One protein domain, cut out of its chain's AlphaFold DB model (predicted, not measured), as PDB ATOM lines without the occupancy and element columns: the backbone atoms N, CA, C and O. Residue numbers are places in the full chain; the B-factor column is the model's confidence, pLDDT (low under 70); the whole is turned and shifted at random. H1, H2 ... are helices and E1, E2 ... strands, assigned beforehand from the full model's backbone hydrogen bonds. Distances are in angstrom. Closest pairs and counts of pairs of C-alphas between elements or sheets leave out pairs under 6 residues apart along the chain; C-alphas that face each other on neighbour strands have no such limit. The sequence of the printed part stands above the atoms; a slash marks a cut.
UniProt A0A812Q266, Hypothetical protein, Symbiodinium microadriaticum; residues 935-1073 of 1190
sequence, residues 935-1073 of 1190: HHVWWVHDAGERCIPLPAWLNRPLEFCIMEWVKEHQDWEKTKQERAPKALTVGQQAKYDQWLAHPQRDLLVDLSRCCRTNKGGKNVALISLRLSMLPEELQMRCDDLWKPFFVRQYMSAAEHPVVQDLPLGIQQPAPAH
ATOM      1  N   HIS A 935      -0.854  -9.445   6.022       56.44
ATOM      2  CA  HIS A 935      -0.627  -9.145   4.616       56.44
ATOM      3  C   HIS A 935       0.648  -8.311   4.423       56.44
ATOM      4  O   HIS A 935       0.949  -7.404   5.203       56.44
ATOM      5  N   HIS A 936       1.392  -8.612   3.359       64.00
ATOM      6  CA  HIS A 936       2.517  -7.801   2.889       64.00
ATOM      7  C   HIS A 936       1.944  -6.557   2.192       64.00
ATOM      8  O   HIS A 936       1.236  -6.700   1.194       64.00
ATOM      9  N   VAL A 937       2.202  -5.356   2.716       67.25
ATOM     10  CA  VAL A 937       1.691  -4.099   2.141       67.25
ATOM     11  C   VAL A 937       2.865  -3.184   1.837       67.25
ATOM     12  O   VAL A 937       3.594  -2.771   2.740       67.25
ATOM     13  N   TRP A 938       3.041  -2.856   0.561       77.88
ATOM     14  CA  TRP A 938       3.942  -1.790   0.147       77.88
ATOM     15  C   TRP A 938       3.276  -0.437   0.411       77.88
ATOM     16  O   TRP A 938       2.093  -0.257   0.129       77.88
ATOM     17  N   TRP A 939       4.031   0.502   0.967       80.19
ATOM     18  CA  TRP A 939       3.611   1.869   1.263       80.19
ATOM     19  C   TRP A 939       4.526   2.847   0.529       80.19
ATOM     20  O   TRP A 939       5.700   2.553   0.307       80.19
ATOM     21  N   VAL A 940       4.008   4.022   0.189       81.50
ATOM     22  CA  VAL A 940       4.774   5.154  -0.351       81.50
ATOM     23  C   VAL A 940       4.386   6.428   0.385       81.50
ATOM     24  O   VAL A 940       3.280   6.520   0.908       81.50
ATOM     25  N   HIS A 941       5.268   7.418   0.444       80.75
ATOM     26  CA  HIS A 941       4.877   8.758   0.881       80.75
ATOM     27  C   HIS A 941       4.227   9.537  -0.270       80.75
ATOM     28  O   HIS A 941       4.727   9.519  -1.391       80.75
ATOM     29  N   ASP A 942       3.130  10.242  -0.003       75.75
ATOM     30  CA  ASP A 942       2.533  11.167  -0.970       75.75
ATOM     31  C   ASP A 942       3.279  12.513  -1.025       75.75
ATOM     32  O   ASP A 942       4.254  12.750  -0.300       75.75
ATOM     33  N   ALA A 943       2.811  13.433  -1.877       69.25
ATOM     34  CA  ALA A 943       3.339  14.794  -1.981       69.25
ATOM     35  C   ALA A 943       3.489  15.508  -0.616       69.25
ATOM     36  O   ALA A 943       4.464  16.237  -0.425       69.25
ATOM     37  N   GLY A 944       2.596  15.235   0.346       69.56
ATOM     38  CA  GLY A 944       2.574  15.785   1.706       69.56
ATOM     39  C   GLY A 944       3.234  14.921   2.792       69.56
ATOM     40  O   GLY A 944       2.962  15.149   3.966       69.56
ATOM     41  N   GLU A 945       4.075  13.943   2.427       68.00
ATOM     42  CA  GLU A 945       4.759  13.006   3.347       68.00
ATOM     43  C   GLU A 945       3.824  12.063   4.133       68.00
ATOM     44  O   GLU A 945       4.235  11.424   5.103       68.00
ATOM     45  N   ARG A 946       2.566  11.911   3.705       70.94
ATOM     46  CA  ARG A 946       1.634  10.949   4.305       70.94
ATOM     47  C   ARG A 946       1.905   9.569   3.715       70.94
ATOM     48  O   ARG A 946       1.907   9.411   2.496       70.94
ATOM     49  N   CYS A 947       2.109   8.555   4.556       73.38
ATOM     50  CA  CYS A 947       2.229   7.179   4.076       73.38
ATOM     51  C   CYS A 947       0.878   6.717   3.495       73.38
ATOM     52  O   CYS A 947      -0.106   6.642   4.228       73.38
ATOM     53  N   ILE A 948       0.840   6.354   2.212       77.94
ATOM     54  CA  ILE A 948      -0.309   5.756   1.521       77.94
ATOM     55  C   ILE A 948       0.020   4.288   1.173       77.94
ATOM     56  O   ILE A 948       1.120   4.015   0.682       77.94
ATOM     57  N   PRO A 949      -0.896   3.332   1.416       79.88
ATOM     58  CA  PRO A 949      -0.711   1.935   1.044       79.88
ATOM     59  C   PRO A 949      -0.998   1.694  -0.443       79.88
ATOM     60  O   PRO A 949      -1.850   2.346  -1.045       79.88
ATOM     61  N   LEU A 950      -0.297   0.730  -1.034       80.62
ATOM     62  CA  LEU A 950      -0.447   0.344  -2.438       80.62
ATOM     63  C   LEU A 950      -1.381  -0.871  -2.600       80.62
ATOM     64  O   LEU A 950      -1.462  -1.700  -1.690       80.62
ATOM     65  N   PRO A 951      -2.052  -1.030  -3.759       80.38
ATOM     66  CA  PRO A 951      -2.913  -2.181  -4.010       80.38
ATOM     67  C   PRO A 951      -2.171  -3.517  -3.925       80.38
ATOM     68  O   PRO A 951      -1.121  -3.694  -4.541       80.38
ATOM     69  N   ALA A 952      -2.761  -4.511  -3.259       72.75
ATOM     70  CA  ALA A 952      -2.131  -5.821  -3.059       72.75
ATOM     71  C   ALA A 952      -1.816  -6.581  -4.371       72.75
ATOM     72  O   ALA A 952      -0.948  -7.456  -4.394       72.75
ATOM     73  N   TRP A 953      -2.481  -6.244  -5.484       75.88
ATOM     74  CA  TRP A 953      -2.159  -6.790  -6.810       75.88
ATOM     75  C   TRP A 953      -0.830  -6.264  -7.373       75.88
ATOM     76  O   TRP A 953      -0.187  -6.953  -8.169       75.88
ATOM     77  N   LEU A 954      -0.386  -5.080  -6.935       75.38
ATOM     78  CA  LEU A 954       0.853  -4.436  -7.368       75.38
ATOM     79  C   LEU A 954       2.101  -5.040  -6.696       75.38
ATOM     80  O   LEU A 954       3.186  -4.978  -7.276       75.38
ATOM     81  N   ASN A 955       1.943  -5.692  -5.538       74.19
ATOM     82  CA  ASN A 955       3.020  -6.354  -4.790       74.19
ATOM     83  C   ASN A 955       3.917  -7.212  -5.697       74.19
ATOM     84  O   ASN A 955       5.117  -6.971  -5.787       74.19
ATOM     85  N   ARG A 956       3.328  -8.155  -6.450       64.94
ATOM     86  CA  ARG A 956       4.079  -9.056  -7.343       64.94
ATOM     87  C   ARG A 956       4.821  -8.304  -8.465       64.94
ATOM     88  O   ARG A 956       6.004  -8.578  -8.653       64.94
ATOM     89  N   PRO A 957       4.197  -7.379  -9.227       72.94
ATOM     90  CA  PRO A 957       4.908  -6.483 -10.143       72.94
ATOM     91  C   PRO A 957       6.115  -5.743  -9.539       72.94
ATOM     92  O   PRO A 957       7.166  -5.718 -10.181       72.94
ATOM     93  N   LEU A 958       5.992  -5.183  -8.327       74.31
ATOM     94  CA  LEU A 958       7.093  -4.498  -7.629       74.31
ATOM     95  C   LEU A 958       8.193  -5.480  -7.221       74.31
ATOM     96  O   LEU A 958       9.359  -5.271  -7.544       74.31
ATOM     97  N   GLU A 959       7.816  -6.581  -6.573       75.56
ATOM     98  CA  GLU A 959       8.721  -7.631  -6.104       75.56
ATOM     99  C   GLU A 959       9.520  -8.234  -7.270       75.56
ATOM    100  O   GLU A 959      10.740  -8.353  -7.176       75.56
ATOM    101  N   PHE A 960       8.892  -8.499  -8.424       69.06
ATOM    102  CA  PHE A 960       9.616  -8.926  -9.627       69.06
ATOM    103  C   PHE A 960      10.551  -7.846 -10.191       69.06
ATOM    104  O   PHE A 960      11.631  -8.189 -10.664       69.06
ATOM    105  N   CYS A 961      10.192  -6.559 -10.128       72.81
ATOM    106  CA  CYS A 961      11.069  -5.475 -10.586       72.81
ATOM    107  C   CYS A 961      12.301  -5.307  -9.673       72.81
ATOM    108  O   CYS A 961      13.426  -5.162 -10.156       72.81
ATOM    109  N   ILE A 962      12.110  -5.430  -8.356       74.44
ATOM    110  CA  ILE A 962      13.191  -5.446  -7.361       74.44
ATOM    111  C   ILE A 962      14.073  -6.689  -7.550       74.44
ATOM    112  O   ILE A 962      15.296  -6.573  -7.553       74.44
ATOM    113  N   MET A 963      13.494  -7.871  -7.789       68.88
ATOM    114  CA  MET A 963      14.256  -9.092  -8.092       68.88
ATOM    115  C   MET A 963      15.034  -8.999  -9.415       68.88
ATOM    116  O   MET A 963      16.149  -9.513  -9.491       68.88
ATOM    117  N   GLU A 964      14.487  -8.343 -10.445       72.00
ATOM    118  CA  GLU A 964      15.201  -8.038 -11.695       72.00
ATOM    119  C   GLU A 964      16.436  -7.160 -11.413       72.00
ATOM    120  O   GLU A 964      17.539  -7.513 -11.832       72.00
ATOM    121  N   TRP A 965      16.290  -6.092 -10.624       74.75
ATOM    122  CA  TRP A 965      17.395  -5.206 -10.225       74.75
ATOM    123  C   TRP A 965      18.448  -5.887  -9.338       74.75
ATOM    124  O   TRP A 965      19.639  -5.815  -9.637       74.75
ATOM    125  N   VAL A 966      18.035  -6.608  -8.289       73.06
ATOM    126  CA  VAL A 966      18.947  -7.354  -7.400       73.06
ATOM    127  C   VAL A 966      19.714  -8.423  -8.178       73.06
ATOM    128  O   VAL A 966      20.900  -8.637  -7.931       73.06
ATOM    129  N   LYS A 967      19.080  -9.067  -9.164       70.94
ATOM    130  CA  LYS A 967      19.759 -10.011 -10.054       70.94
ATOM    131  C   LYS A 967      20.769  -9.316 -10.969       70.94
ATOM    132  O   LYS A 967      21.880  -9.817 -11.105       70.94
ATOM    133  N   GLU A 968      20.431  -8.168 -11.557       79.06
ATOM    134  CA  GLU A 968      21.398  -7.370 -12.326       79.06
ATOM    135  C   GLU A 968      22.582  -6.912 -11.449       79.06
ATOM    136  O   GLU A 968      23.727  -6.985 -11.893       79.06
ATOM    137  N   HIS A 969      22.345  -6.540 -10.183       78.50
ATOM    138  CA  HIS A 969      23.411  -6.254  -9.216       78.50
ATOM    139  C   HIS A 969      24.282  -7.489  -8.944       78.50
ATOM    140  O   HIS A 969      25.506  -7.392  -8.907       78.50
ATOM    141  N   GLN A 970      23.679  -8.670  -8.775       74.62
ATOM    142  CA  GLN A 970      24.408  -9.927  -8.575       74.62
ATOM    143  C   GLN A 970      25.218 -10.339  -9.813       74.62
ATOM    144  O   GLN A 970      26.348 -10.795  -9.661       74.62
ATOM    145  N   ASP A 971      24.699 -10.138 -11.028       77.31
ATOM    146  CA  ASP A 971      25.447 -10.356 -12.271       77.31
ATOM    147  C   ASP A 971      26.618  -9.353 -12.402       77.31
ATOM    148  O   ASP A 971      27.702  -9.719 -12.872       77.31
ATOM    149  N   TRP A 972      26.472  -8.116 -11.910       80.31
ATOM    150  CA  TRP A 972      27.572  -7.148 -11.813       80.31
ATOM    151  C   TRP A 972      28.613  -7.504 -10.747       80.31
ATOM    152  O   TRP A 972      29.805  -7.476 -11.051       80.31
ATOM    153  N   GLU A 973      28.210  -7.898  -9.538       78.06
ATOM    154  CA  GLU A 973      29.127  -8.387  -8.500       78.06
ATOM    155  C   GLU A 973      29.856  -9.654  -8.946       78.06
ATOM    156  O   GLU A 973      31.067  -9.764  -8.777       78.06
ATOM    157  N   LYS A 974      29.166 -10.570  -9.630       74.56
ATOM    158  CA  LYS A 974      29.783 -11.723 -10.292       74.56
ATOM    159  C   LYS A 974      30.795 -11.279 -11.347       74.56
ATOM    160  O   LYS A 974      31.895 -11.813 -11.378       74.56
ATOM    161  N   THR A 975      30.491 -10.251 -12.142       76.88
ATOM    162  CA  THR A 975      31.432  -9.676 -13.123       76.88
ATOM    163  C   THR A 975      32.638  -8.991 -12.458       76.88
ATOM    164  O   THR A 975      33.731  -9.005 -13.028       76.88
ATOM    165  N   LYS A 976      32.491  -8.421 -11.253       76.69
ATOM    166  CA  LYS A 976      33.619  -7.931 -10.437       76.69
ATOM    167  C   LYS A 976      34.445  -9.098  -9.883       76.69
ATOM    168  O   LYS A 976      35.660  -9.104 -10.046       76.69
ATOM    169  N   GLN A 977      33.805 -10.105  -9.288       70.69
ATOM    170  CA  GLN A 977      34.459 -11.274  -8.683       70.69
ATOM    171  C   GLN A 977      35.183 -12.155  -9.712       70.69
ATOM    172  O   GLN A 977      36.300 -12.586  -9.458       70.69
ATOM    173  N   GLU A 978      34.604 -12.372 -10.897       71.56
ATOM    174  CA  GLU A 978      35.240 -13.097 -12.012       71.56
ATOM    175  C   GLU A 978      36.445 -12.352 -12.608       71.56
ATOM    176  O   GLU A 978      37.246 -12.950 -13.326       71.56
ATOM    177  N   ARG A 979      36.584 -11.053 -12.319       70.25
ATOM    178  CA  ARG A 979      37.739 -10.237 -12.717       70.25
ATOM    179  C   ARG A 979      38.736 -10.001 -11.585       70.25
ATOM    180  O   ARG A 979      39.897  -9.715 -11.879       70.25
ATOM    181  N   ALA A 980      38.315 -10.128 -10.325       61.34
ATOM    182  CA  ALA A 980      39.146  -9.897  -9.151       61.34
ATOM    183  C   ALA A 980      40.451 -10.724  -9.217       61.34
ATOM    184  O   ALA A 980      40.407 -11.909  -9.551       61.34
ATOM    185  N   PRO A 981      41.625 -10.128  -8.925       57.69
ATOM    186  CA  PRO A 981      41.831  -8.808  -8.313       57.69
ATOM    187  C   PRO A 981      41.771  -7.603  -9.277       57.69
ATOM    188  O   PRO A 981      41.952  -6.470  -8.841       57.69
ATOM    189  N   LYS A 982      41.523  -7.796 -10.580       68.38
ATOM    190  CA  LYS A 982      41.448  -6.702 -11.565       68.38
ATOM    191  C   LYS A 982      40.080  -6.008 -11.508       68.38
ATOM    192  O   LYS A 982      39.043  -6.669 -11.509       68.38
ATOM    193  N   ALA A 983      40.066  -4.677 -11.571       75.50
ATOM    194  CA  ALA A 983      38.838  -3.891 -11.722       75.50
ATOM    195  C   ALA A 983      38.086  -4.208 -13.037       75.50
ATOM    196  O   ALA A 983      38.621  -4.856 -13.949       75.50
ATOM    197  N   LEU A 984      36.841  -3.736 -13.172       80.88
ATOM    198  CA  LEU A 984      36.092  -3.795 -14.435       80.88
ATOM    199  C   LEU A 984      36.885  -3.088 -15.558       80.88
ATOM    200  O   LEU A 984      37.568  -2.097 -15.306       80.88
ATOM    201  N   THR A 985      36.831  -3.568 -16.811       83.69
ATOM    202  CA  THR A 985      37.432  -2.790 -17.925       83.69
ATOM    203  C   THR A 985      36.749  -1.431 -18.044       83.69
ATOM    204  O   THR A 985      35.571  -1.339 -17.738       83.69
ATOM    205  N   VAL A 986      37.401  -0.404 -18.600       81.50
ATOM    206  CA  VAL A 986      36.782   0.929 -18.809       81.50
ATOM    207  C   VAL A 986      35.397   0.849 -19.486       81.50
ATOM    208  O   VAL A 986      34.494   1.593 -19.132       81.50
ATOM    209  N   GLY A 987      35.181  -0.103 -20.407       81.31
ATOM    210  CA  GLY A 987      33.882  -0.324 -21.068       81.31
ATOM    211  C   GLY A 987      32.874  -1.217 -20.320       81.31
ATOM    212  O   GLY A 987      31.735  -1.337 -20.771       81.31
ATOM    213  N   GLN A 988      33.278  -1.866 -19.227       80.62
ATOM    214  CA  GLN A 988      32.398  -2.532 -18.256       80.62
ATOM    215  C   GLN A 988      32.126  -1.616 -17.062       80.62
ATOM    216  O   GLN A 988      30.974  -1.500 -16.675       80.62
ATOM    217  N   GLN A 989      33.145  -0.919 -16.551       82.81
ATOM    218  CA  GLN A 989      33.042   0.123 -15.535       82.81
ATOM    219  C   GLN A 989      32.072   1.200 -16.019       82.81
ATOM    220  O   GLN A 989      31.000   1.296 -15.455       82.81
ATOM    221  N   ALA A 990      32.283   1.816 -17.190       80.69
ATOM    222  CA  ALA A 990      31.336   2.800 -17.734       80.69
ATOM    223  C   ALA A 990      29.910   2.260 -17.997       80.69
ATOM    224  O   ALA A 990      28.981   3.048 -18.140       80.69
ATOM    225  N   LYS A 991      29.706   0.935 -18.072       81.94
ATOM    226  CA  LYS A 991      28.367   0.317 -18.128       81.94
ATOM    227  C   LYS A 991      27.779   0.051 -16.743       81.94
ATOM    228  O   LYS A 991      26.569   0.148 -16.593       81.94
ATOM    229  N   TYR A 992      28.613  -0.291 -15.766       81.19
ATOM    230  CA  TYR A 992      28.248  -0.444 -14.363       81.19
ATOM    231  C   TYR A 992      27.960   0.919 -13.725       81.19
ATOM    232  O   TYR A 992      26.940   1.074 -13.073       81.19
ATOM    233  N   ASP A 993      28.775   1.931 -14.021       79.38
ATOM    234  CA  ASP A 993      28.556   3.334 -13.674       79.38
ATOM    235  C   ASP A 993      27.292   3.863 -14.361       79.38
ATOM    236  O   ASP A 993      26.475   4.508 -13.716       79.38
ATOM    237  N   GLN A 994      27.066   3.543 -15.647       78.62
ATOM    238  CA  GLN A 994      25.802   3.880 -16.315       78.62
ATOM    239  C   GLN A 994      24.612   3.186 -15.634       78.62
ATOM    240  O   GLN A 994      23.574   3.812 -15.458       78.62
ATOM    241  N   TRP A 995      24.750   1.922 -15.238       82.00
ATOM    242  CA  TRP A 995      23.711   1.152 -14.551       82.00
ATOM    243  C   TRP A 995      23.414   1.704 -13.142       82.00
ATOM    244  O   TRP A 995      22.251   1.924 -12.818       82.00
ATOM    245  N   LEU A 996      24.446   2.051 -12.362       75.81
ATOM    246  CA  LEU A 996      24.343   2.755 -11.076       75.81
ATOM    247  C   LEU A 996      23.759   4.168 -11.215       75.81
ATOM    248  O   LEU A 996      23.051   4.622 -10.323       75.81
ATOM    249  N   ALA A 997      24.051   4.865 -12.316       71.75
ATOM    250  CA  ALA A 997      23.499   6.185 -12.619       71.75
ATOM    251  C   ALA A 997      22.052   6.127 -13.140       71.75
ATOM    252  O   ALA A 997      21.372   7.146 -13.132       71.75
ATOM    253  N   HIS A 998      21.567   4.950 -13.556       70.69
ATOM    254  CA  HIS A 998      20.180   4.714 -13.973       70.69
ATOM    255  C   HIS A 998      19.487   3.692 -13.038       70.69
ATOM    256  O   HIS A 998      19.049   2.631 -13.498       70.69
ATOM    257  N   PRO A 999      19.341   3.997 -11.728       70.44
ATOM    258  CA  PRO A 999      18.578   3.170 -10.793       70.44
ATOM    259  C   PRO A 999      17.063   3.264 -11.032       70.44
ATOM    260  O   PRO A 999      16.296   2.540 -10.398       70.44
ATOM    261  N   GLN A1000      16.615   4.160 -11.924       81.62
ATOM    262  CA  GLN A1000      15.212   4.260 -12.306       81.62
ATOM    263  C   GLN A1000      14.750   3.016 -13.081       81.62
ATOM    264  O   GLN A1000      15.434   2.535 -13.990       81.62
ATOM    265  N   ARG A1001      13.555   2.519 -12.749       83.56
ATOM    266  CA  ARG A1001      12.850   1.462 -13.479       83.56
ATOM    267  C   ARG A1001      11.391   1.837 -13.686       83.56
ATOM    268  O   ARG A1001      10.679   2.149 -12.739       83.56
ATOM    269  N   ASP A1002      10.965   1.762 -14.938       84.31
ATOM    270  CA  ASP A1002       9.623   2.118 -15.382       84.31
ATOM    271  C   ASP A1002       8.759   0.853 -15.509       84.31
ATOM    272  O   ASP A1002       9.017  -0.029 -16.333       84.31
ATOM    273  N   LEU A1003       7.740   0.754 -14.657       83.88
ATOM    274  CA  LEU A1003       6.824  -0.374 -14.536       83.88
ATOM    275  C   LEU A1003       5.457   0.006 -15.120       83.88
ATOM    276  O   LEU A1003       4.720   0.802 -14.545       83.88
ATOM    277  N   LEU A1004       5.106  -0.581 -16.264       82.88
ATOM    278  CA  LEU A1004       3.793  -0.406 -16.887       82.88
ATOM    279  C   LEU A1004       2.785  -1.401 -16.298       82.88
ATOM    280  O   LEU A1004       3.037  -2.612 -16.265       82.88
ATOM    281  N   VAL A1005       1.625  -0.899 -15.872       80.38
ATOM    282  CA  VAL A1005       0.537  -1.695 -15.290       80.38
ATOM    283  C   VAL A1005      -0.784  -1.436 -16.008       80.38
ATOM    284  O   VAL A1005      -1.159  -0.297 -16.272       80.38
ATOM    285  N   ASP A1006      -1.484  -2.513 -16.345       82.12
ATOM    286  CA  ASP A1006      -2.853  -2.488 -16.853       82.12
ATOM    287  C   ASP A1006      -3.793  -2.417 -15.643       82.12
ATOM    288  O   ASP A1006      -3.828  -3.345 -14.830       82.12
ATOM    289  N   LEU A1007      -4.499  -1.293 -15.494       80.44
ATOM    290  CA  LEU A1007      -5.335  -1.004 -14.329       80.44
ATOM    291  C   LEU A1007      -6.578  -1.903 -14.294       80.44
ATOM    292  O   LEU A1007      -6.886  -2.475 -13.252       80.44
ATOM    293  N   SER A1008      -7.251  -2.115 -15.433       78.81
ATOM    294  CA  SER A1008      -8.454  -2.963 -15.479       78.81
ATOM    295  C   SER A1008      -8.149  -4.461 -15.445       78.81
ATOM    296  O   SER A1008      -9.047  -5.257 -15.177       78.81
ATOM    297  N   ARG A1009      -6.893  -4.867 -15.675       76.56
ATOM    298  CA  ARG A1009      -6.419  -6.249 -15.465       76.56
ATOM    299  C   ARG A1009      -5.585  -6.441 -14.200       76.56
ATOM    300  O   ARG A1009      -5.181  -7.573 -13.933       76.56
ATOM    301  N   CYS A1010      -5.325  -5.371 -13.444       73.44
ATOM    302  CA  CYS A1010      -4.547  -5.378 -12.202       73.44
ATOM    303  C   CYS A1010      -3.197  -6.121 -12.336       73.44
ATOM    304  O   CYS A1010      -2.832  -6.943 -11.491       73.44
ATOM    305  N   CYS A1011      -2.462  -5.903 -13.438       72.00
ATOM    306  CA  CYS A1011      -1.241  -6.666 -13.732       72.00
ATOM    307  C   CYS A1011      -0.186  -5.905 -14.560       72.00
ATOM    308  O   CYS A1011      -0.485  -4.940 -15.261       72.00
ATOM    309  N   ARG A1012       1.080  -6.352 -14.497       75.88
ATOM    310  CA  ARG A1012       2.193  -5.800 -15.300       75.88
ATOM    311  C   ARG A1012       1.950  -6.059 -16.792       75.88
ATOM    312  O   ARG A1012       1.770  -7.206 -17.196       75.88
ATOM    313  N   THR A1013       2.019  -5.012 -17.608       77.19
ATOM    314  CA  THR A1013       1.879  -5.080 -19.072       77.19
ATOM    315  C   THR A1013       3.150  -4.599 -19.773       77.19
ATOM    316  O   THR A1013       3.922  -3.823 -19.226       77.19
ATOM    317  N   ASN A1014       3.358  -5.046 -21.013       73.00
ATOM    318  CA  ASN A1014       4.429  -4.576 -21.902       73.00
ATOM    319  C   ASN A1014       3.862  -3.844 -23.139       73.00
ATOM    320  O   ASN A1014       4.527  -3.750 -24.172       73.00
ATOM    321  N   LYS A1015       2.602  -3.396 -23.073       69.19
ATOM    322  CA  LYS A1015       1.888  -2.655 -24.125       69.19
ATOM    323  C   LYS A1015       1.101  -1.511 -23.488       69.19
ATOM    324  O   LYS A1015       0.482  -1.731 -22.450       69.19
ATOM    325  N   GLY A1016       1.087  -0.339 -24.124       62.34
ATOM    326  CA  GLY A1016       0.169   0.740 -23.759       62.34
ATOM    327  C   GLY A1016      -1.262   0.472 -24.240       62.34
ATOM    328  O   GLY A1016      -1.511  -0.417 -25.057       62.34
ATOM    329  N   GLY A1017      -2.203   1.253 -23.716       68.19
ATOM    330  CA  GLY A1017      -3.637   1.169 -23.988       68.19
ATOM    331  C   GLY A1017      -4.395   2.187 -23.132       68.19
ATOM    332  O   GLY A1017      -3.782   2.848 -22.296       68.19
ATOM    333  N   LYS A1018      -5.717   2.312 -23.322       63.38
ATOM    334  CA  LYS A1018      -6.543   3.337 -22.645       63.38
ATOM    335  C   LYS A1018      -6.490   3.275 -21.105       63.38
ATOM    336  O   LYS A1018      -6.599   4.315 -20.472       63.38
ATOM    337  N   ASN A1019      -6.267   2.089 -20.526       76.06
ATOM    338  CA  ASN A1019      -6.266   1.852 -19.075       76.06
ATOM    339  C   ASN A1019      -4.879   1.420 -18.550       76.06
ATOM    340  O   ASN A1019      -4.788   0.597 -17.641       76.06
ATOM    341  N   VAL A1020      -3.788   1.907 -19.154       80.12
ATOM    342  CA  VAL A1020      -2.415   1.565 -18.740       80.12
ATOM    343  C   VAL A1020      -1.759   2.758 -18.052       80.12
ATOM    344  O   VAL A1020      -1.637   3.824 -18.652       80.12
ATOM    345  N   ALA A1021      -1.294   2.555 -16.819       79.88
ATOM    346  CA  ALA A1021      -0.495   3.521 -16.071       79.88
ATOM    347  C   ALA A1021       0.993   3.146 -16.098       79.88
ATOM    348  O   ALA A1021       1.366   1.973 -16.216       79.88
ATOM    349  N   LEU A1022       1.847   4.157 -15.967       83.06
ATOM    350  CA  LEU A1022       3.274   4.028 -15.712       83.06
ATOM    351  C   LEU A1022       3.557   4.329 -14.234       83.06
ATOM    352  O   LEU A1022       3.070   5.314 -13.689       83.06
ATOM    353  N   ILE A1023       4.395   3.500 -13.617       86.06
ATOM    354  CA  ILE A1023       4.953   3.693 -12.281       86.06
ATOM    355  C   ILE A1023       6.475   3.757 -12.417       86.06
ATOM    356  O   ILE A1023       7.095   2.771 -12.817       86.06
ATOM    357  N   SER A1024       7.094   4.886 -12.074       86.94
ATOM    358  CA  SER A1024       8.560   5.000 -12.045       86.94
ATOM    359  C   SER A1024       9.087   4.743 -10.636       86.94
ATOM    360  O   SER A1024       8.755   5.458  -9.692       86.94
ATOM    361  N   LEU A1025       9.929   3.724 -10.511       88.12
ATOM    362  CA  LEU A1025      10.660   3.346  -9.304       88.12
ATOM    363  C   LEU A1025      12.110   3.815  -9.416       88.12
ATOM    364  O   LEU A1025      12.621   3.965 -10.521       88.12
ATOM    365  N   ARG A1026      12.798   3.957  -8.289       84.38
ATOM    366  CA  ARG A1026      14.241   4.146  -8.160       84.38
ATOM    367  C   ARG A1026      14.739   3.127  -7.145       84.38
ATOM    368  O   ARG A1026      14.311   3.140  -5.992       84.38
ATOM    369  N   LEU A1027      15.589   2.214  -7.595       84.06
ATOM    370  CA  LEU A1027      15.962   1.026  -6.833       84.06
ATOM    371  C   LEU A1027      17.391   1.136  -6.288       84.06
ATOM    372  O   LEU A1027      18.303   1.581  -6.982       84.06
ATOM    373  N   SER A1028      17.578   0.691  -5.049       77.44
ATOM    374  CA  SER A1028      18.874   0.569  -4.376       77.44
ATOM    375  C   SER A1028      19.027  -0.843  -3.799       77.44
ATOM    376  O   SER A1028      18.107  -1.660  -3.860       77.44
ATOM    377  N   MET A1029      20.211  -1.140  -3.269       73.44
ATOM    378  CA  MET A1029      20.467  -2.319  -2.440       73.44
ATOM    379  C   MET A1029      20.125  -2.080  -0.958       73.44
ATOM    380  O   MET A1029      20.047  -3.048  -0.204       73.44
ATOM    381  N   LEU A1030      19.914  -0.822  -0.549       69.69
ATOM    382  CA  LEU A1030      19.429  -0.445   0.781       69.69
ATOM    383  C   LEU A1030      17.904  -0.209   0.735       69.69
ATOM    384  O   LEU A1030      17.459   0.605  -0.081       69.69
ATOM    385  N   PRO A1031      17.088  -0.893   1.566       63.19
ATOM    386  CA  PRO A1031      15.633  -0.709   1.602       63.19
ATOM    387  C   PRO A1031      15.184   0.733   1.873       63.19
ATOM    388  O   PRO A1031      14.133   1.152   1.399       63.19
ATOM    389  N   GLU A1032      15.986   1.493   2.614       68.38
ATOM    390  CA  GLU A1032      15.719   2.871   3.037       68.38
ATOM    391  C   GLU A1032      15.890   3.885   1.891       68.38
ATOM    392  O   GLU A1032      15.374   4.998   1.956       68.38
ATOM    393  N   GLU A1033      16.602   3.499   0.826       75.25
ATOM    394  CA  GLU A1033      16.869   4.320  -0.362       75.25
ATOM    395  C   GLU A1033      15.919   4.015  -1.536       75.25
ATOM    396  O   GLU A1033      16.062   4.585  -2.621       75.25
ATOM    397  N   LEU A1034      14.954   3.110  -1.349       80.88
ATOM    398  CA  LEU A1034      13.937   2.792  -2.348       80.88
ATOM    399  C   LEU A1034      12.974   3.975  -2.513       80.88
ATOM    400  O   LEU A1034      12.285   4.366  -1.572       80.88
ATOM    401  N   GLN A1035      12.898   4.545  -3.721       84.62
ATOM    402  CA  GLN A1035      11.999   5.668  -4.021       84.62
ATOM    403  C   GLN A1035      11.034   5.321  -5.157       84.62
ATOM    404  O   GLN A1035      11.374   4.592  -6.081       84.62
ATOM    405  N   MET A1036       9.822   5.853  -5.105       86.62
ATOM    406  CA  MET A1036       8.844   5.806  -6.184       86.62
ATOM    407  C   MET A1036       8.422   7.236  -6.503       86.62
ATOM    408  O   MET A1036       8.353   8.088  -5.615       86.62
ATOM    409  N   ARG A1037       8.189   7.523  -7.781       83.50
ATOM    410  CA  ARG A1037       7.725   8.838  -8.205       83.50
ATOM    411  C   ARG A1037       6.240   8.981  -7.882       83.50
ATOM    412  O   ARG A1037       5.421   8.239  -8.421       83.50
ATOM    413  N   CYS A1038       5.932   9.937  -7.014       82.00
ATOM    414  CA  CYS A1038       4.586  10.433  -6.772       82.00
ATOM    415  C   CYS A1038       4.556  11.887  -7.256       82.00
ATOM    416  O   CYS A1038       5.357  12.712  -6.806       82.00
ATOM    417  N   ASP A1039       3.702  12.162  -8.237       80.00
ATOM    418  CA  ASP A1039       3.641  13.417  -8.978       80.00
ATOM    419  C   ASP A1039       5.024  13.754  -9.585       80.00
ATOM    420  O   ASP A1039       5.613  12.941 -10.309       80.00
ATOM    421  N   ASP A1040       5.593  14.918  -9.269       76.62
ATOM    422  CA  ASP A1040       6.945  15.324  -9.685       76.62
ATOM    423  C   ASP A1040       8.027  15.100  -8.611       76.62
ATOM    424  O   ASP A1040       9.157  15.576  -8.746       76.62
ATOM    425  N   LEU A1041       7.720  14.352  -7.544       79.81
ATOM    426  CA  LEU A1041       8.636  14.095  -6.432       79.81
ATOM    427  C   LEU A1041       9.019  12.614  -6.315       79.81
ATOM    428  O   LEU A1041       8.191  11.708  -6.391       79.81
ATOM    429  N   TRP A1042      10.302  12.365  -6.050       84.06
ATOM    430  CA  TRP A1042      10.784  11.056  -5.617       84.06
ATOM    431  C   TRP A1042      10.534  10.893  -4.121       84.06
ATOM    432  O   TRP A1042      11.148  11.582  -3.306       84.06
ATOM    433  N   LYS A1043       9.629   9.983  -3.769       82.44
ATOM    434  CA  LYS A1043       9.184   9.725  -2.398       82.44
ATOM    435  C   LYS A1043       9.623   8.328  -1.960       82.44
ATOM    436  O   LYS A1043       9.624   7.428  -2.799       82.44
ATOM    437  N   PRO A1044      10.011   8.105  -0.693       80.44
ATOM    438  CA  PRO A1044      10.382   6.770  -0.237       80.44
ATOM    439  C   PRO A1044       9.200   5.803  -0.380       80.44
ATOM    440  O   PRO A1044       8.065   6.153  -0.041       80.44
ATOM    441  N   PHE A1045       9.469   4.589  -0.866       81.62
ATOM    442  CA  PHE A1045       8.527   3.472  -0.810       81.62
ATOM    443  C   PHE A1045       9.173   2.285  -0.101       81.62
ATOM    444  O   PHE A1045      10.315   1.925  -0.361       81.62
ATOM    445  N   PHE A1046       8.434   1.685   0.820       71.00
ATOM    446  CA  PHE A1046       8.922   0.644   1.715       71.00
ATOM    447  C   PHE A1046       7.798  -0.340   1.999       71.00
ATOM    448  O   PHE A1046       6.618   0.012   1.986       71.00
ATOM    449  N   VAL A1047       8.144  -1.584   2.310       70.75
ATOM    450  CA  VAL A1047       7.160  -2.517   2.855       70.75
ATOM    451  C   VAL A1047       7.054  -2.334   4.363       70.75
ATOM    452  O   VAL A1047       8.038  -2.460   5.090       70.75
ATOM    453  N   ARG A1048       5.836  -2.081   4.856       60.34
ATOM    454  CA  ARG A1048       5.530  -2.350   6.264       60.34
ATOM    455  C   ARG A1048       5.251  -3.839   6.362       60.34
ATOM    456  O   ARG A1048       4.207  -4.320   5.923       60.34
ATOM    457  N   GLN A1049       6.245  -4.567   6.860       54.38
ATOM    458  CA  GLN A1049       6.191  -6.015   6.973       54.38
ATOM    459  C   GLN A1049       5.030  -6.444   7.884       54.38
ATOM    460  O   GLN A1049       5.096  -6.319   9.102       54.38
ATOM    461  N   TYR A1050       3.993  -6.998   7.248       58.22
ATOM    462  CA  TYR A1050       2.943  -7.817   7.856       58.22
ATOM    463  C   TYR A1050       1.989  -7.061   8.797       58.22
ATOM    464  O   TYR A1050       2.089  -7.136  10.020       58.22
ATOM    465  N   MET A1051       0.996  -6.392   8.202       54.81
ATOM    466  CA  MET A1051      -0.173  -5.824   8.898       54.81
ATOM    467  C   MET A1051      -1.286  -6.862   9.034       54.81
ATOM    468  O   MET A1051      -1.435  -7.673   8.122       54.81
ATOM    469  N   SER A1052      -2.094  -6.848  10.103       56.41
ATOM    470  CA  SER A1052      -3.177  -7.837  10.235       56.41
ATOM    471  C   SER A1052      -4.247  -7.690   9.145       56.41
ATOM    472  O   SER A1052      -4.450  -6.612   8.595       56.41
ATOM    473  N   ALA A1053      -4.959  -8.771   8.830       59.66
ATOM    474  CA  ALA A1053      -5.997  -8.797   7.798       59.66
ATOM    475  C   ALA A1053      -7.207  -7.897   8.127       59.66
ATOM    476  O   ALA A1053      -7.921  -7.494   7.216       59.66
ATOM    477  N   ALA A1054      -7.411  -7.554   9.405       57.94
ATOM    478  CA  ALA A1054      -8.416  -6.582   9.843       57.94
ATOM    479  C   ALA A1054      -7.936  -5.123   9.706       57.94
ATOM    480  O   ALA A1054      -8.746  -4.222   9.517       57.94
ATOM    481  N   GLU A1055      -6.622  -4.890   9.773       53.97
ATOM    482  CA  GLU A1055      -5.984  -3.579   9.566       53.97
ATOM    483  C   GLU A1055      -5.532  -3.371   8.110       53.97
ATOM    484  O   GLU A1055      -5.054  -2.291   7.759       53.97
ATOM    485  N   HIS A1056      -5.630  -4.401   7.263       59.47
ATOM    486  CA  HIS A1056      -5.149  -4.369   5.888       59.47
ATOM    487  C   HIS A1056      -5.975  -3.372   5.056       59.47
ATOM    488  O   HIS A1056      -7.159  -3.615   4.802       59.47
ATOM    489  N   PRO A1057      -5.367  -2.281   4.561       60.19
ATOM    490  CA  PRO A1057      -6.083  -1.279   3.790       60.19
ATOM    491  C   PRO A1057      -6.506  -1.868   2.438       60.19
ATOM    492  O   PRO A1057      -5.670  -2.245   1.616       60.19
ATOM    493  N   VAL A1058      -7.817  -1.958   2.197       61.81
ATOM    494  CA  VAL A1058      -8.394  -2.531   0.967       61.81
ATOM    495  C   VAL A1058      -8.318  -1.516  -0.180       61.81
ATOM    496  O   VAL A1058      -9.321  -1.000  -0.663       61.81
ATOM    497  N   VAL A1059      -7.093  -1.212  -0.610       65.56
ATOM    498  CA  VAL A1059      -6.823  -0.368  -1.775       65.56
ATOM    499  C   VAL A1059      -6.937  -1.223  -3.037       65.56
ATOM    500  O   VAL A1059      -6.174  -2.174  -3.219       65.56
ATOM    501  N   GLN A1060      -7.906  -0.906  -3.898       63.62
ATOM    502  CA  GLN A1060      -8.100  -1.584  -5.187       63.62
ATOM    503  C   GLN A1060      -7.440  -0.792  -6.324       63.62
ATOM    504  O   GLN A1060      -6.637  -1.346  -7.076       63.62
ATOM    505  N   ASP A1061      -7.710   0.511  -6.391       70.31
ATOM    506  CA  ASP A1061      -7.161   1.424  -7.395       70.31
ATOM    507  C   ASP A1061      -5.781   1.968  -7.011       70.31
ATOM    508  O   ASP A1061      -5.485   2.205  -5.840       70.31
ATOM    509  N   LEU A1062      -4.919   2.214  -8.000       73.75
ATOM    510  CA  LEU A1062      -3.621   2.837  -7.738       73.75
ATOM    511  C   LEU A1062      -3.810   4.318  -7.341       73.75
ATOM    512  O   LEU A1062      -4.490   5.032  -8.081       73.75
ATOM    513  N   PRO A1063      -3.193   4.822  -6.253       73.75
ATOM    514  CA  PRO A1063      -3.265   6.241  -5.900       73.75
ATOM    515  C   PRO A1063      -2.863   7.158  -7.068       73.75
ATOM    516  O   PRO A1063      -1.838   6.935  -7.713       73.75
ATOM    517  N   LEU A1064      -3.677   8.185  -7.341       67.31
ATOM    518  CA  LEU A1064      -3.620   8.960  -8.592       67.31
ATOM    519  C   LEU A1064      -2.253   9.604  -8.870       67.31
ATOM    520  O   LEU A1064      -1.777   9.501  -9.995       67.31
ATOM    521  N   GLY A1065      -1.574  10.164  -7.865       67.50
ATOM    522  CA  GLY A1065      -0.235  10.748  -8.049       67.50
ATOM    523  C   GLY A1065       0.854   9.736  -8.441       67.50
ATOM    524  O   GLY A1065       1.927  10.112  -8.897       67.50
ATOM    525  N   ILE A1066       0.603   8.431  -8.295       71.50
ATOM    526  CA  ILE A1066       1.508   7.358  -8.744       71.50
ATOM    527  C   ILE A1066       1.173   6.939 -10.191       71.50
ATOM    528  O   ILE A1066       2.032   6.404 -10.893       71.50
ATOM    529  N   GLN A1067      -0.057   7.187 -10.659       76.38
ATOM    530  CA  GLN A1067      -0.493   6.910 -12.030       76.38
ATOM    531  C   GLN A1067       0.067   7.954 -13.009       76.38
ATOM    532  O   GLN A1067      -0.620   8.899 -13.396       76.38
ATOM    533  N   GLN A1068       1.296   7.765 -13.490       75.31
ATOM    534  CA  GLN A1068       1.765   8.551 -14.631       75.31
ATOM    535  C   GLN A1068       1.059   8.058 -15.911       75.31
ATOM    536  O   GLN A1068       0.931   6.842 -16.110       75.31
ATOM    537  N   PRO A1069       0.609   8.953 -16.811       65.62
ATOM    538  CA  PRO A1069       0.001   8.540 -18.072       65.62
ATOM    539  C   PRO A1069       1.019   7.758 -18.910       65.62
ATOM    540  O   PRO A1069       2.159   8.199 -19.080       65.62
ATOM    541  N   ALA A1070       0.621   6.597 -19.446       60.19
ATOM    542  CA  ALA A1070       1.511   5.784 -20.272       60.19
ATOM    543  C   ALA A1070       2.089   6.624 -21.433       60.19
ATOM    544  O   ALA A1070       1.314   7.203 -22.200       60.19
ATOM    545  N   PRO A1071       3.430   6.695 -21.594       59.84
ATOM    546  CA  PRO A1071       4.067   7.544 -22.594       59.84
ATOM    547  C   PRO A1071       3.451   7.384 -23.985       59.84
ATOM    548  O   PRO A1071       3.337   6.268 -24.489       59.84
ATOM    549  N   ALA A1072       3.099   8.498 -24.635       50.94
ATOM    550  CA  ALA A1072       2.284   8.506 -25.859       50.94
ATOM    551  C   ALA A1072       2.839   7.650 -27.020       50.94
ATOM    552  O   ALA A1072       2.084   7.210 -27.880       50.94
ATOM    553  N   HIS A1073       4.141   7.343 -27.024       56.53
ATOM    554  CA  HIS A1073       4.765   6.432 -27.991       56.53
ATOM    555  C   HIS A1073       4.400   4.940 -27.800       56.53
ATOM    556  O   HIS A1073       4.775   4.114 -28.632       56.53
TER     557      HIS A1073
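This is residues 935 to 1073 of the 1190 residues of the protein "Hypothetical protein" of Symbiodinium microadriaticum (UniProt A0A812Q266). A strongly twisted, curled sheet of six strands has the first part of a long helix, H1, over one face; the rest of H1 runs out beyond the sheet, and H2 folds back along it, making an arm whose tip, residues 977 to 982, sticks out. The 139 printed residues include, in chain order, E1 E2 H1 H2 E3 E4 E5 E6. The sheet order is E2 E1 E6 E5 E4 E3, all antiparallel. The class is mixed, only just compact and close to loose, with a radius of gyration of the C-alphas of 17.0 A and spans of 53 by 39 by 27 A.

E1, residues 935 to 941, begins with C-alpha 935 at (-0.627, -9.145, 4.616). E2 is 947 to 949, E3 1000 to 1006, E4 1020 to 1026 and E5 1035 to 1038. E6, 1041 to 1052, spans 30.0 A and ends with C-alpha 1052 at (-3.177, -7.837, 10.235). H1, 955 to 977, spans 32.1 A; H2, 986 to 997, spans 15.6 A.

E3 E4 E5 E6 form a meander, each strand the antiparallel neighbour of the one before; N 1003 and O 1023 are 2.8 A apart, within hydrogen-bond range. E6 bends by 65 degrees at residue 1049; its pairing is staggered, 1041 to 1044 with E5 and 1045 to 1051 with E1, where N 939 and O 1046 are 2.8 A apart. H1 is on the sheet, making two layers, helix over sheet, at a height of 12.2 A. H1 and H2 are close but not clearly touching, closest at the C-alphas of Trp 972 and Tyr 992, 7.2 A, opposite ways at a shallow tilt of 26 degrees. Every O i to N i+4 pair is within hydrogen-bond range in H1, 7 of 8 in H2.

The C-alphas of Lys 982 and Ala 1054, the two farthest apart, are 54.3 A apart. The printed part has no cut. E3 to E4 is a long link. Mean pLDDT of the printed part is 73.6; residues 1048 to 1060 are among those under 70.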